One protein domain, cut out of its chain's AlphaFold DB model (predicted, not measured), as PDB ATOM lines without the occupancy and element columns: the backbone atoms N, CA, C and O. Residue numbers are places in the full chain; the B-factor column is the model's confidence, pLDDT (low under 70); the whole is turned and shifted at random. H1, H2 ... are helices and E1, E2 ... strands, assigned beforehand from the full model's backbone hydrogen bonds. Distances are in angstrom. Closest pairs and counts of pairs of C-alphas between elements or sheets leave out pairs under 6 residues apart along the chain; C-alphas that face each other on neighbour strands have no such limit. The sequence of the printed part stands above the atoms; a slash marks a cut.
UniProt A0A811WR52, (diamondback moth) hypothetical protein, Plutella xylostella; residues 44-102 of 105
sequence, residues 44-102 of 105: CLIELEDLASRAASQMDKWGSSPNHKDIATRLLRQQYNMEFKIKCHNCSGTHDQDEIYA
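AT A GLANCE: This is residues 44 to 102 of the 105 residues of the protein "(diamondback moth) hypothetical protein" of Plutella xylostella (UniProt A0A811WR52). Two helices, H1 and H2, pack on each other at a steep angle, closest near the link that joins them; a small two-stranded hairpin, E1 and E2, with the short helix H3 directly after it, lies off to one end of the long axis. H1 and H2 are apart from H3 and from E2, and the whole is elongated, spanning 41 by 22 by 16 A along its three main axes. The printed part has 59 residues, with three named helices and two named strands in the order H1, H2, E1, E2, H3; the sheet is E1 - E2, antiparallel, and the class is mostly helix. It is only just loose, close to compact, with a radius of gyration of the C-alphas of 12.9 A.

HOW THE PARTS SIT: H1, residues 45 to 59, touches H2, residues 68 to 79, and their closest C-alphas, those of Ala 56 and Lys 69, are 4.9 A apart. The two helices run opposite ways at a steep tilt of 57 degrees. In H1 and H2 every O i to N i+4 pair is within hydrogen-bond range. E1, residues 85 to 87, and E2, residues 94 to 96, form an antiparallel hairpin, with 131 degrees between their directions. N 86 and O 95 are within hydrogen-bond range at 2.8 A, and so are N 95 and O 86 at 2.8 A. The C-alphas of Ile 86 and His 95 face each other at 5.3 A. H3, residues 97 to 100, is too short for an O i to N i+4 pair, and its one O i to N i+3 pair is not within range. The closest C-alphas of E1 and H3 are those of Ile 86 and Gln 97, 5.9 A apart. H1 is apart from E1, E2 and H3, and H2 is apart from E2 and H3.

IN THESE COORDINATES: H1 begins at C-alpha 45 at (88.603, 188.203, 186.920) and is 20.5 A long from first to last C-alpha. H2 is 16.1 A long and begins at C-alpha 68 at (96.759, 174.062, 193.100). E1 is 6.6 A long and E2 7.0 A. H3 is 5.5 A long and ends at C-alpha 100 at (81.121, 184.093, 199.699).

THE WHOLE: The two C-alphas farthest apart, those of Trp 62 and Ser 92, are 41.2 A apart. The printed part has no cut. The links from H2 to E1 and from E2 to H3 are tight, those from H1 to H2 and from E1 to E2 are short, and no link is long. The mean pLDDT of the printed part is 76.1, and residues 82 to 90 and 92 to 102 are under 70.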
ATOM      1  N   CYS A  44      90.727 191.621 184.060       75.19
ATOM      2  CA  CYS A  44      89.466 191.152 184.621       75.19
ATOM      3  C   CYS A  44      89.613 189.790 185.313       75.19
ATOM      4  O   CYS A  44      90.575 189.054 185.093       75.19
ATOM      5  N   LEU A  45      88.622 189.443 186.137       77.88
ATOM      6  CA  LEU A  45      88.603 188.203 186.920       77.88
ATOM      7  C   LEU A  45      88.697 186.949 186.037       77.88
ATOM      8  O   LEU A  45      89.410 186.015 186.383       77.88
ATOM      9  N   ILE A  46      88.066 186.964 184.860       81.88
ATOM     10  CA  ILE A  46      88.100 185.851 183.898       81.88
ATOM     11  C   ILE A  46      89.531 185.608 183.388       81.88
ATOM     12  O   ILE A  46      89.983 184.466 183.317       81.88
ATOM     13  N   GLU A  47      90.269 186.675 183.064       82.81
ATOM     14  CA  GLU A  47      91.672 186.569 182.643       82.81
ATOM     15  C   GLU A  47      92.566 186.058 183.791       82.81
ATOM     16  O   GLU A  47      93.489 185.275 183.554       82.81
ATOM     17  N   LEU A  48      92.274 186.440 185.043       84.12
ATOM     18  CA  LEU A  48      92.979 185.908 186.212       84.12
ATOM     19  C   LEU A  48      92.687 184.417 186.437       84.12
ATOM     20  O   LEU A  48      93.610 183.662 186.733       84.12
ATOM     21  N   GLU A  49      91.442 183.970 186.278       84.50
ATOM     22  CA  GLU A  49      91.072 182.557 186.430       84.50
ATOM     23  C   GLU A  49      91.704 181.662 185.355       84.50
ATOM     24  O   GLU A  49      92.137 180.541 185.651       84.50
ATOM     25  N   ASP A  50      91.815 182.153 184.116       86.81
ATOM     26  CA  ASP A  50      92.541 181.457 183.049       86.81
ATOM     27  C   ASP A  50      94.039 181.355 183.384       86.81
ATOM     28  O   ASP A  50      94.633 180.275 183.316       86.81
ATOM     29  N   LEU A  51      94.653 182.448 183.855       87.31
ATOM     30  CA  LEU A  51      96.039 182.427 184.334       87.31
ATOM     31  C   LEU A  51      96.236 181.461 185.507       87.31
ATOM     32  O   LEU A  51      97.216 180.713 185.513       87.31
ATOM     33  N   ALA A  52      95.307 181.429 186.462       87.50
ATOM     34  CA  ALA A  52      95.350 180.517 187.598       87.50
ATOM     35  C   ALA A  52      95.252 179.055 187.154       87.50
ATOM     36  O   ALA A  52      95.994 178.209 187.647       87.50
ATOM     37  N   SER A  53      94.401 178.759 186.170       86.75
ATOM     38  CA  SER A  53      94.253 177.411 185.607       86.75
ATOM     39  C   SER A  53      95.527 176.954 184.889       86.75
ATOM     40  O   SER A  53      95.990 175.823 185.072       86.75
ATOM     41  N   ARG A  54      96.160 177.854 184.124       87.69
ATOM     42  CA  ARG A  54      97.455 177.594 183.473       87.69
ATOM     43  C   ARG A  54      98.578 177.407 184.492       87.69
ATOM     44  O   ARG A  54      99.424 176.534 184.305       87.69
ATOM     45  N   ALA A  55      98.596 178.212 185.552       87.44
ATOM     46  CA  ALA A  55      99.567 178.099 186.633       87.44
ATOM     47  C   ALA A  55      99.396 176.780 187.401       87.44
ATOM     48  O   ALA A  55     100.379 176.067 187.588       87.44
ATOM     49  N   ALA A  56      98.163 176.394 187.738       88.12
ATOM     50  CA  ALA A  56      97.857 175.107 188.358       88.12
ATOM     51  C   ALA A  56      98.336 173.933 187.493       88.12
ATOM     52  O   ALA A  56      99.065 173.074 187.977       88.12
ATOM     53  N   SER A  57      98.074 173.980 186.182       87.06
ATOM     54  CA  SER A  57      98.559 172.968 185.230       87.06
ATOM     55  C   SER A  57     100.091 172.871 185.171       87.06
ATOM     56  O   SER A  57     100.639 171.838 184.790       87.06
ATOM     57  N   GLN A  58     100.817 173.950 185.490       86.88
ATOM     58  CA  GLN A  58     102.274 173.897 185.627       86.88
ATOM     59  C   GLN A  58     102.703 173.327 186.976       86.88
ATOM     60  O   GLN A  58     103.650 172.547 187.004       86.88
ATOM     61  N   MET A  59     102.022 173.690 188.064       84.81
ATOM     62  CA  MET A  59     102.274 173.144 189.401       84.81
ATOM     63  C   MET A  59     102.064 171.628 189.429       84.81
ATOM     64  O   MET A  59     102.896 170.917 189.985       84.81
ATOM     65  N   ASP A  60     101.048 171.139 188.713       86.62
ATOM     66  CA  ASP A  60     100.736 169.713 188.578       86.62
ATOM     67  C   ASP A  60     101.884 168.882 187.982       86.62
ATOM     68  O   ASP A  60     101.991 167.683 188.234       86.62
ATOM     69  N   LYS A  61     102.799 169.510 187.230       87.50
ATOM     70  CA  LYS A  61     103.994 168.838 186.689       87.50
ATOM     71  C   LYS A  61     105.039 168.522 187.759       87.50
ATOM     72  O   LYS A  61     105.887 167.664 187.534       87.50
ATOM     73  N   TRP A  62     105.009 169.236 188.883       84.44
ATOM     74  CA  TRP A  62     106.000 169.146 189.960       84.44
ATOM     75  C   TRP A  62     105.464 168.438 191.211       84.44
ATOM     76  O   TRP A  62     106.222 168.143 192.130       84.44
ATOM     77  N   GLY A  63     104.168 168.137 191.235       80.19
ATOM     78  CA  GLY A  63     103.464 167.403 192.280       80.19
ATOM     79  C   GLY A  63     101.967 167.528 192.032       80.19
ATOM     80  O   GLY A  63     101.558 168.466 191.371       80.19
ATOM     81  N   SER A  64     101.137 166.612 192.525       76.06
ATOM     82  CA  SER A  64      99.679 166.755 192.421       76.06
ATOM     83  C   SER A  64      99.119 167.145 193.784       76.06
ATOM     84  O   SER A  64      99.359 166.456 194.774       76.06
ATOM     85  N   SER A  65      98.399 168.263 193.842       76.75
ATOM     86  CA  SER A  65      97.628 168.678 195.012       76.75
ATOM     87  C   SER A  65      96.255 169.135 194.539       76.75
ATOM     88  O   SER A  65      96.177 169.884 193.561       76.75
ATOM     89  N   PRO A  66      95.170 168.748 195.234       73.31
ATOM     90  CA  PRO A  66      93.814 169.124 194.835       73.31
ATOM     91  C   PRO A  66      93.592 170.646 194.817       73.31
ATOM     92  O   PRO A  66      92.688 171.123 194.141       73.31
ATOM     93  N   ASN A  67      94.448 171.417 195.496       83.75
ATOM     94  CA  ASN A  67      94.227 172.841 195.752       83.75
ATOM     95  C   ASN A  67      95.148 173.760 194.929       83.75
ATOM     96  O   ASN A  67      95.282 174.943 195.239       83.75
ATOM     97  N   HIS A  68      95.827 173.250 193.894       83.75
ATOM     98  CA  HIS A  68      96.759 174.062 193.100       83.75
ATOM     99  C   HIS A  68      96.100 175.255 192.414       83.75
ATOM    100  O   HIS A  68      96.705 176.324 192.347       83.75
ATOM    101  N   LYS A  69      94.852 175.108 191.967       83.00
ATOM    102  CA  LYS A  69      94.096 176.212 191.372       83.00
ATOM    103  C   LYS A  69      93.818 177.325 192.379       83.00
ATOM    104  O   LYS A  69      94.046 178.490 192.062       83.00
ATOM    105  N   ASP A  70      93.410 176.982 193.594       83.25
ATOM    106  CA  ASP A  70      93.112 177.969 194.640       83.25
ATOM    107  C   ASP A  70      94.384 178.676 195.108       83.25
ATOM    108  O   ASP A  70      94.420 179.901 195.249       83.25
ATOM    109  N   ILE A  71      95.473 177.917 195.265       83.94
ATOM    110  CA  ILE A  71      96.791 178.463 195.596       83.94
ATOM    111  C   ILE A  71      97.258 179.421 194.497       83.94
ATOM    112  O   ILE A  71      97.657 180.545 194.804       83.94
ATOM    113  N   ALA A  72      97.175 179.016 193.228       86.88
ATOM    114  CA  ALA A  72      97.556 179.854 192.097       86.88
ATOM    115  C   ALA A  72      96.702 181.128 192.017       86.88
ATOM    116  O   ALA A  72      97.244 182.216 191.842       86.88
ATOM    117  N   THR A  73      95.388 181.011 192.209       84.62
ATOM    118  CA  THR A  73      94.451 182.146 192.208       84.62
ATOM    119  C   THR A  73      94.816 183.150 193.300       84.62
ATOM    120  O   THR A  73      94.964 184.339 193.020       84.62
ATOM    121  N   ARG A  74      95.046 182.678 194.531       83.00
ATOM    122  CA  ARG A  74      95.438 183.526 195.665       83.00
ATOM    123  C   ARG A  74      96.771 184.237 195.424       83.00
ATOM    124  O   ARG A  74      96.877 185.433 195.683       83.00
ATOM    125  N   LEU A  75      97.772 183.526 194.902       84.12
ATOM    126  CA  LEU A  75      99.084 184.104 194.591       84.12
ATOM    127  C   LEU A  75      99.003 185.148 193.471       84.12
ATOM    128  O   LEU A  75      99.623 186.204 193.577       84.12
ATOM    129  N   LEU A  76      98.214 184.894 192.425       85.38
ATOM    130  CA  LEU A  76      98.021 185.842 191.326       85.38
ATOM    131  C   LEU A  76      97.291 187.107 191.789       85.38
ATOM    132  O   LEU A  76      97.695 188.204 191.410       85.38
ATOM    133  N   ARG A  77      96.276 186.984 192.655       81.50
ATOM    134  CA  ARG A  77      95.611 188.152 193.257       81.50
ATOM    135  C   ARG A  77      96.595 189.020 194.041       81.50
ATOM    136  O   ARG A  77      96.593 190.234 193.862       81.50
ATOM    137  N   GLN A  78      97.468 188.406 194.843       80.44
ATOM    138  CA  GLN A  78      98.510 189.124 195.588       80.44
ATOM    139  C   GLN A  78      99.532 189.789 194.659       80.44
ATOM    140  O   GLN A  78      99.884 190.947 194.861       80.44
ATOM    141  N   GLN A  79      99.995 189.078 193.628       81.56
ATOM    142  CA  GLN A  79     101.012 189.578 192.702       81.56
ATOM    143  C   GLN A  79     100.539 190.803 191.910       81.56
ATOM    144  O   GLN A  79     101.320 191.727 191.696       81.56
ATOM    145  N   TYR A  80      99.282 190.800 191.468       78.44
ATOM    146  CA  TYR A  80      98.699 191.887 190.679       78.44
ATOM    147  C   TYR A  80      97.903 192.892 191.528       78.44
ATOM    148  O   TYR A  80      97.308 193.810 190.972       78.44
ATOM    149  N   ASN A  81      97.890 192.732 192.858       75.44
ATOM    150  CA  ASN A  81      97.104 193.541 193.794       75.44
ATOM    151  C   ASN A  81      95.631 193.700 193.362       75.44
ATOM    152  O   ASN A  81      95.068 194.795 193.385       75.44
ATOM    153  N   MET A  82      95.023 192.599 192.910       68.56
ATOM    154  CA  MET A  82      93.642 192.577 192.434       68.56
ATOM    155  C   MET A  82      92.723 191.966 193.487       68.56
ATOM    156  O   MET A  82      92.602 190.745 193.604       68.56
ATOM    157  N   GLU A  83      92.049 192.834 194.232       66.06
ATOM    158  CA  GLU A  83      90.964 192.467 195.139       66.06
ATOM    159  C   GLU A  83      89.631 192.584 194.391       66.06
ATOM    160  O   GLU A  83      89.077 193.671 194.211       66.06
ATOM    161  N   PHE A  84      89.120 191.453 193.899       63.97
ATOM    162  CA  PHE A  84      87.799 191.416 193.282       63.97
ATOM    163  C   PHE A  84      86.734 191.266 194.361       63.97
ATOM    164  O   PHE A  84      86.594 190.206 194.973       63.97
ATOM    165  N   LYS A  85      85.949 192.327 194.549       64.38
ATOM    166  CA  LYS A  85      84.761 192.290 195.396       64.38
ATOM    167  C   LYS A  85      83.582 191.775 194.584       64.38
ATOM    168  O   LYS A  85      83.204 192.369 193.574       64.38
ATOM    169  N   ILE A  86      82.994 190.674 195.020       64.38
ATOM    170  CA  ILE A  86      81.793 190.100 194.425       64.38
ATOM    171  C   ILE A  86      80.579 190.635 195.178       64.38
ATOM    172  O   ILE A  86      80.575 190.741 196.403       64.38
ATOM    173  N   LYS A  87      79.519 190.971 194.446       61.91
ATOM    174  CA  LYS A  87      78.236 191.305 195.063       61.91
ATOM    175  C   LYS A  87      77.607 190.031 195.627       61.91
ATOM    176  O   LYS A  87      77.259 189.129 194.869       61.91
ATOM    177  N   CYS A  88      77.457 189.955 196.942       65.06
ATOM    178  CA  CYS A  88      76.764 188.849 197.583       65.06
ATOM    179  C   CYS A  88      75.261 188.967 197.337       65.06
ATOM    180  O   CYS A  88      74.652 190.017 197.556       65.06
ATOM    181  N   HIS A  89      74.653 187.867 196.903       63.69
ATOM    182  CA  HIS A  89      73.235 187.834 196.561       63.69
ATOM    183  C   HIS A  89      72.313 187.911 197.791       63.69
ATOM    184  O   HIS A  89      71.144 188.258 197.644       63.69
ATOM    185  N   ASN A  90      72.840 187.605 198.983       68.19
ATOM    186  CA  ASN A  90      72.074 187.482 200.224       68.19
ATOM    187  C   ASN A  90      72.020 188.792 201.029       68.19
ATOM    188  O   ASN A  90      70.962 189.201 201.490       68.19
ATOM    189  N   CYS A  91      73.148 189.492 201.170       78.44
ATOM    190  CA  CYS A  91      73.223 190.762 201.907       78.44
ATOM    191  C   CYS A  91      73.269 191.995 200.990       78.44
ATOM    192  O   CYS A  91      73.285 193.122 201.478       78.44
ATOM    193  N   SER A  92      73.323 191.804 199.664       68.81
ATOM    194  CA  SER A  92      73.515 192.865 198.657       68.81
ATOM    195  C   SER A  92      74.814 193.680 198.799       68.81
ATOM    196  O   SER A  92      75.031 194.628 198.038       68.81
ATOM    197  N   GLY A  93      75.684 193.309 199.743       65.56
ATOM    198  CA  GLY A  93      76.990 193.908 199.985       65.56
ATOM    199  C   GLY A  93      78.064 193.382 199.035       65.56
ATOM    200  O   GLY A  93      77.910 192.342 198.393       65.56
ATOM    201  N   THR A  94      79.166 194.116 198.934       64.94
ATOM    202  CA  THR A  94      80.385 193.667 198.249       64.94
ATOM    203  C   THR A  94      81.258 192.893 199.226       64.94
ATOM    204  O   THR A  94      81.703 193.472 200.213       64.94
ATOM    205  N   HIS A  95      81.502 191.625 198.923       66.38
ATOM    206  CA  HIS A  95      82.306 190.695 199.706       66.38
ATOM    207  C   HIS A  95      83.536 190.268 198.932       66.38
ATOM    208  O   HIS A  95      83.515 190.230 197.697       66.38
ATOM    209  N   ASP A  96      84.582 189.886 199.648       65.50
ATOM    210  CA  ASP A  96      85.690 189.200 199.002       65.50
ATOM    211  C   ASP A  96      85.211 187.829 198.513       65.50
ATOM    212  O   ASP A  96      84.356 187.179 199.118       65.50
ATOM    213  N   GLN A  97      85.742 187.378 197.377       61.94
ATOM    214  CA  GLN A  97      85.366 186.088 196.787       61.94
ATOM    215  C   GLN A  97      85.563 184.920 197.775       61.94
ATOM    216  O   GLN A  97      84.819 183.943 197.726       61.94
ATOM    217  N   ASP A  98      86.503 185.062 198.711       60.50
ATOM    218  CA  ASP A  98      86.800 184.073 199.748       60.50
ATOM    219  C   ASP A  98      85.749 184.073 200.883       60.50
ATOM    220  O   ASP A  98      85.559 183.050 201.538       60.50
ATOM    221  N   GLU A  99      85.012 185.173 201.085       56.91
ATOM    222  CA  GLU A  99      83.927 185.271 202.079       56.91
ATOM    223  C   GLU A  99      82.620 184.637 201.578       56.91
ATOM    224  O   GLU A  99      81.859 184.079 202.361       56.91
ATOM    225  N   ILE A 100      82.357 184.666 200.267       55.09
ATOM    226  CA  ILE A 100      81.121 184.093 199.699       55.09
ATOM    227  C   ILE A 100      81.167 182.558 199.683       55.09
ATOM    228  O   ILE A 100      80.138 181.905 199.850       55.09
ATOM    229  N   TYR A 101      82.354 181.973 199.499       52.31
ATOM    230  CA  TYR A 101      82.542 180.519 199.491       52.31
ATOM    231  C   TYR A 101      82.735 179.908 200.888       52.31
ATOM    232  O   TYR A 101      82.705 178.684 201.013       52.31
ATOM    233  N   ALA A 102      82.878 180.727 201.935       48.72
ATOM    234  CA  ALA A 102      82.988 180.281 203.322       48.72
ATOM    235  C   ALA A 102      81.817 180.818 204.174       48.72
ATOM    236  O   ALA A 102      82.025 181.685 205.020       48.72
TER     237      ALA A 102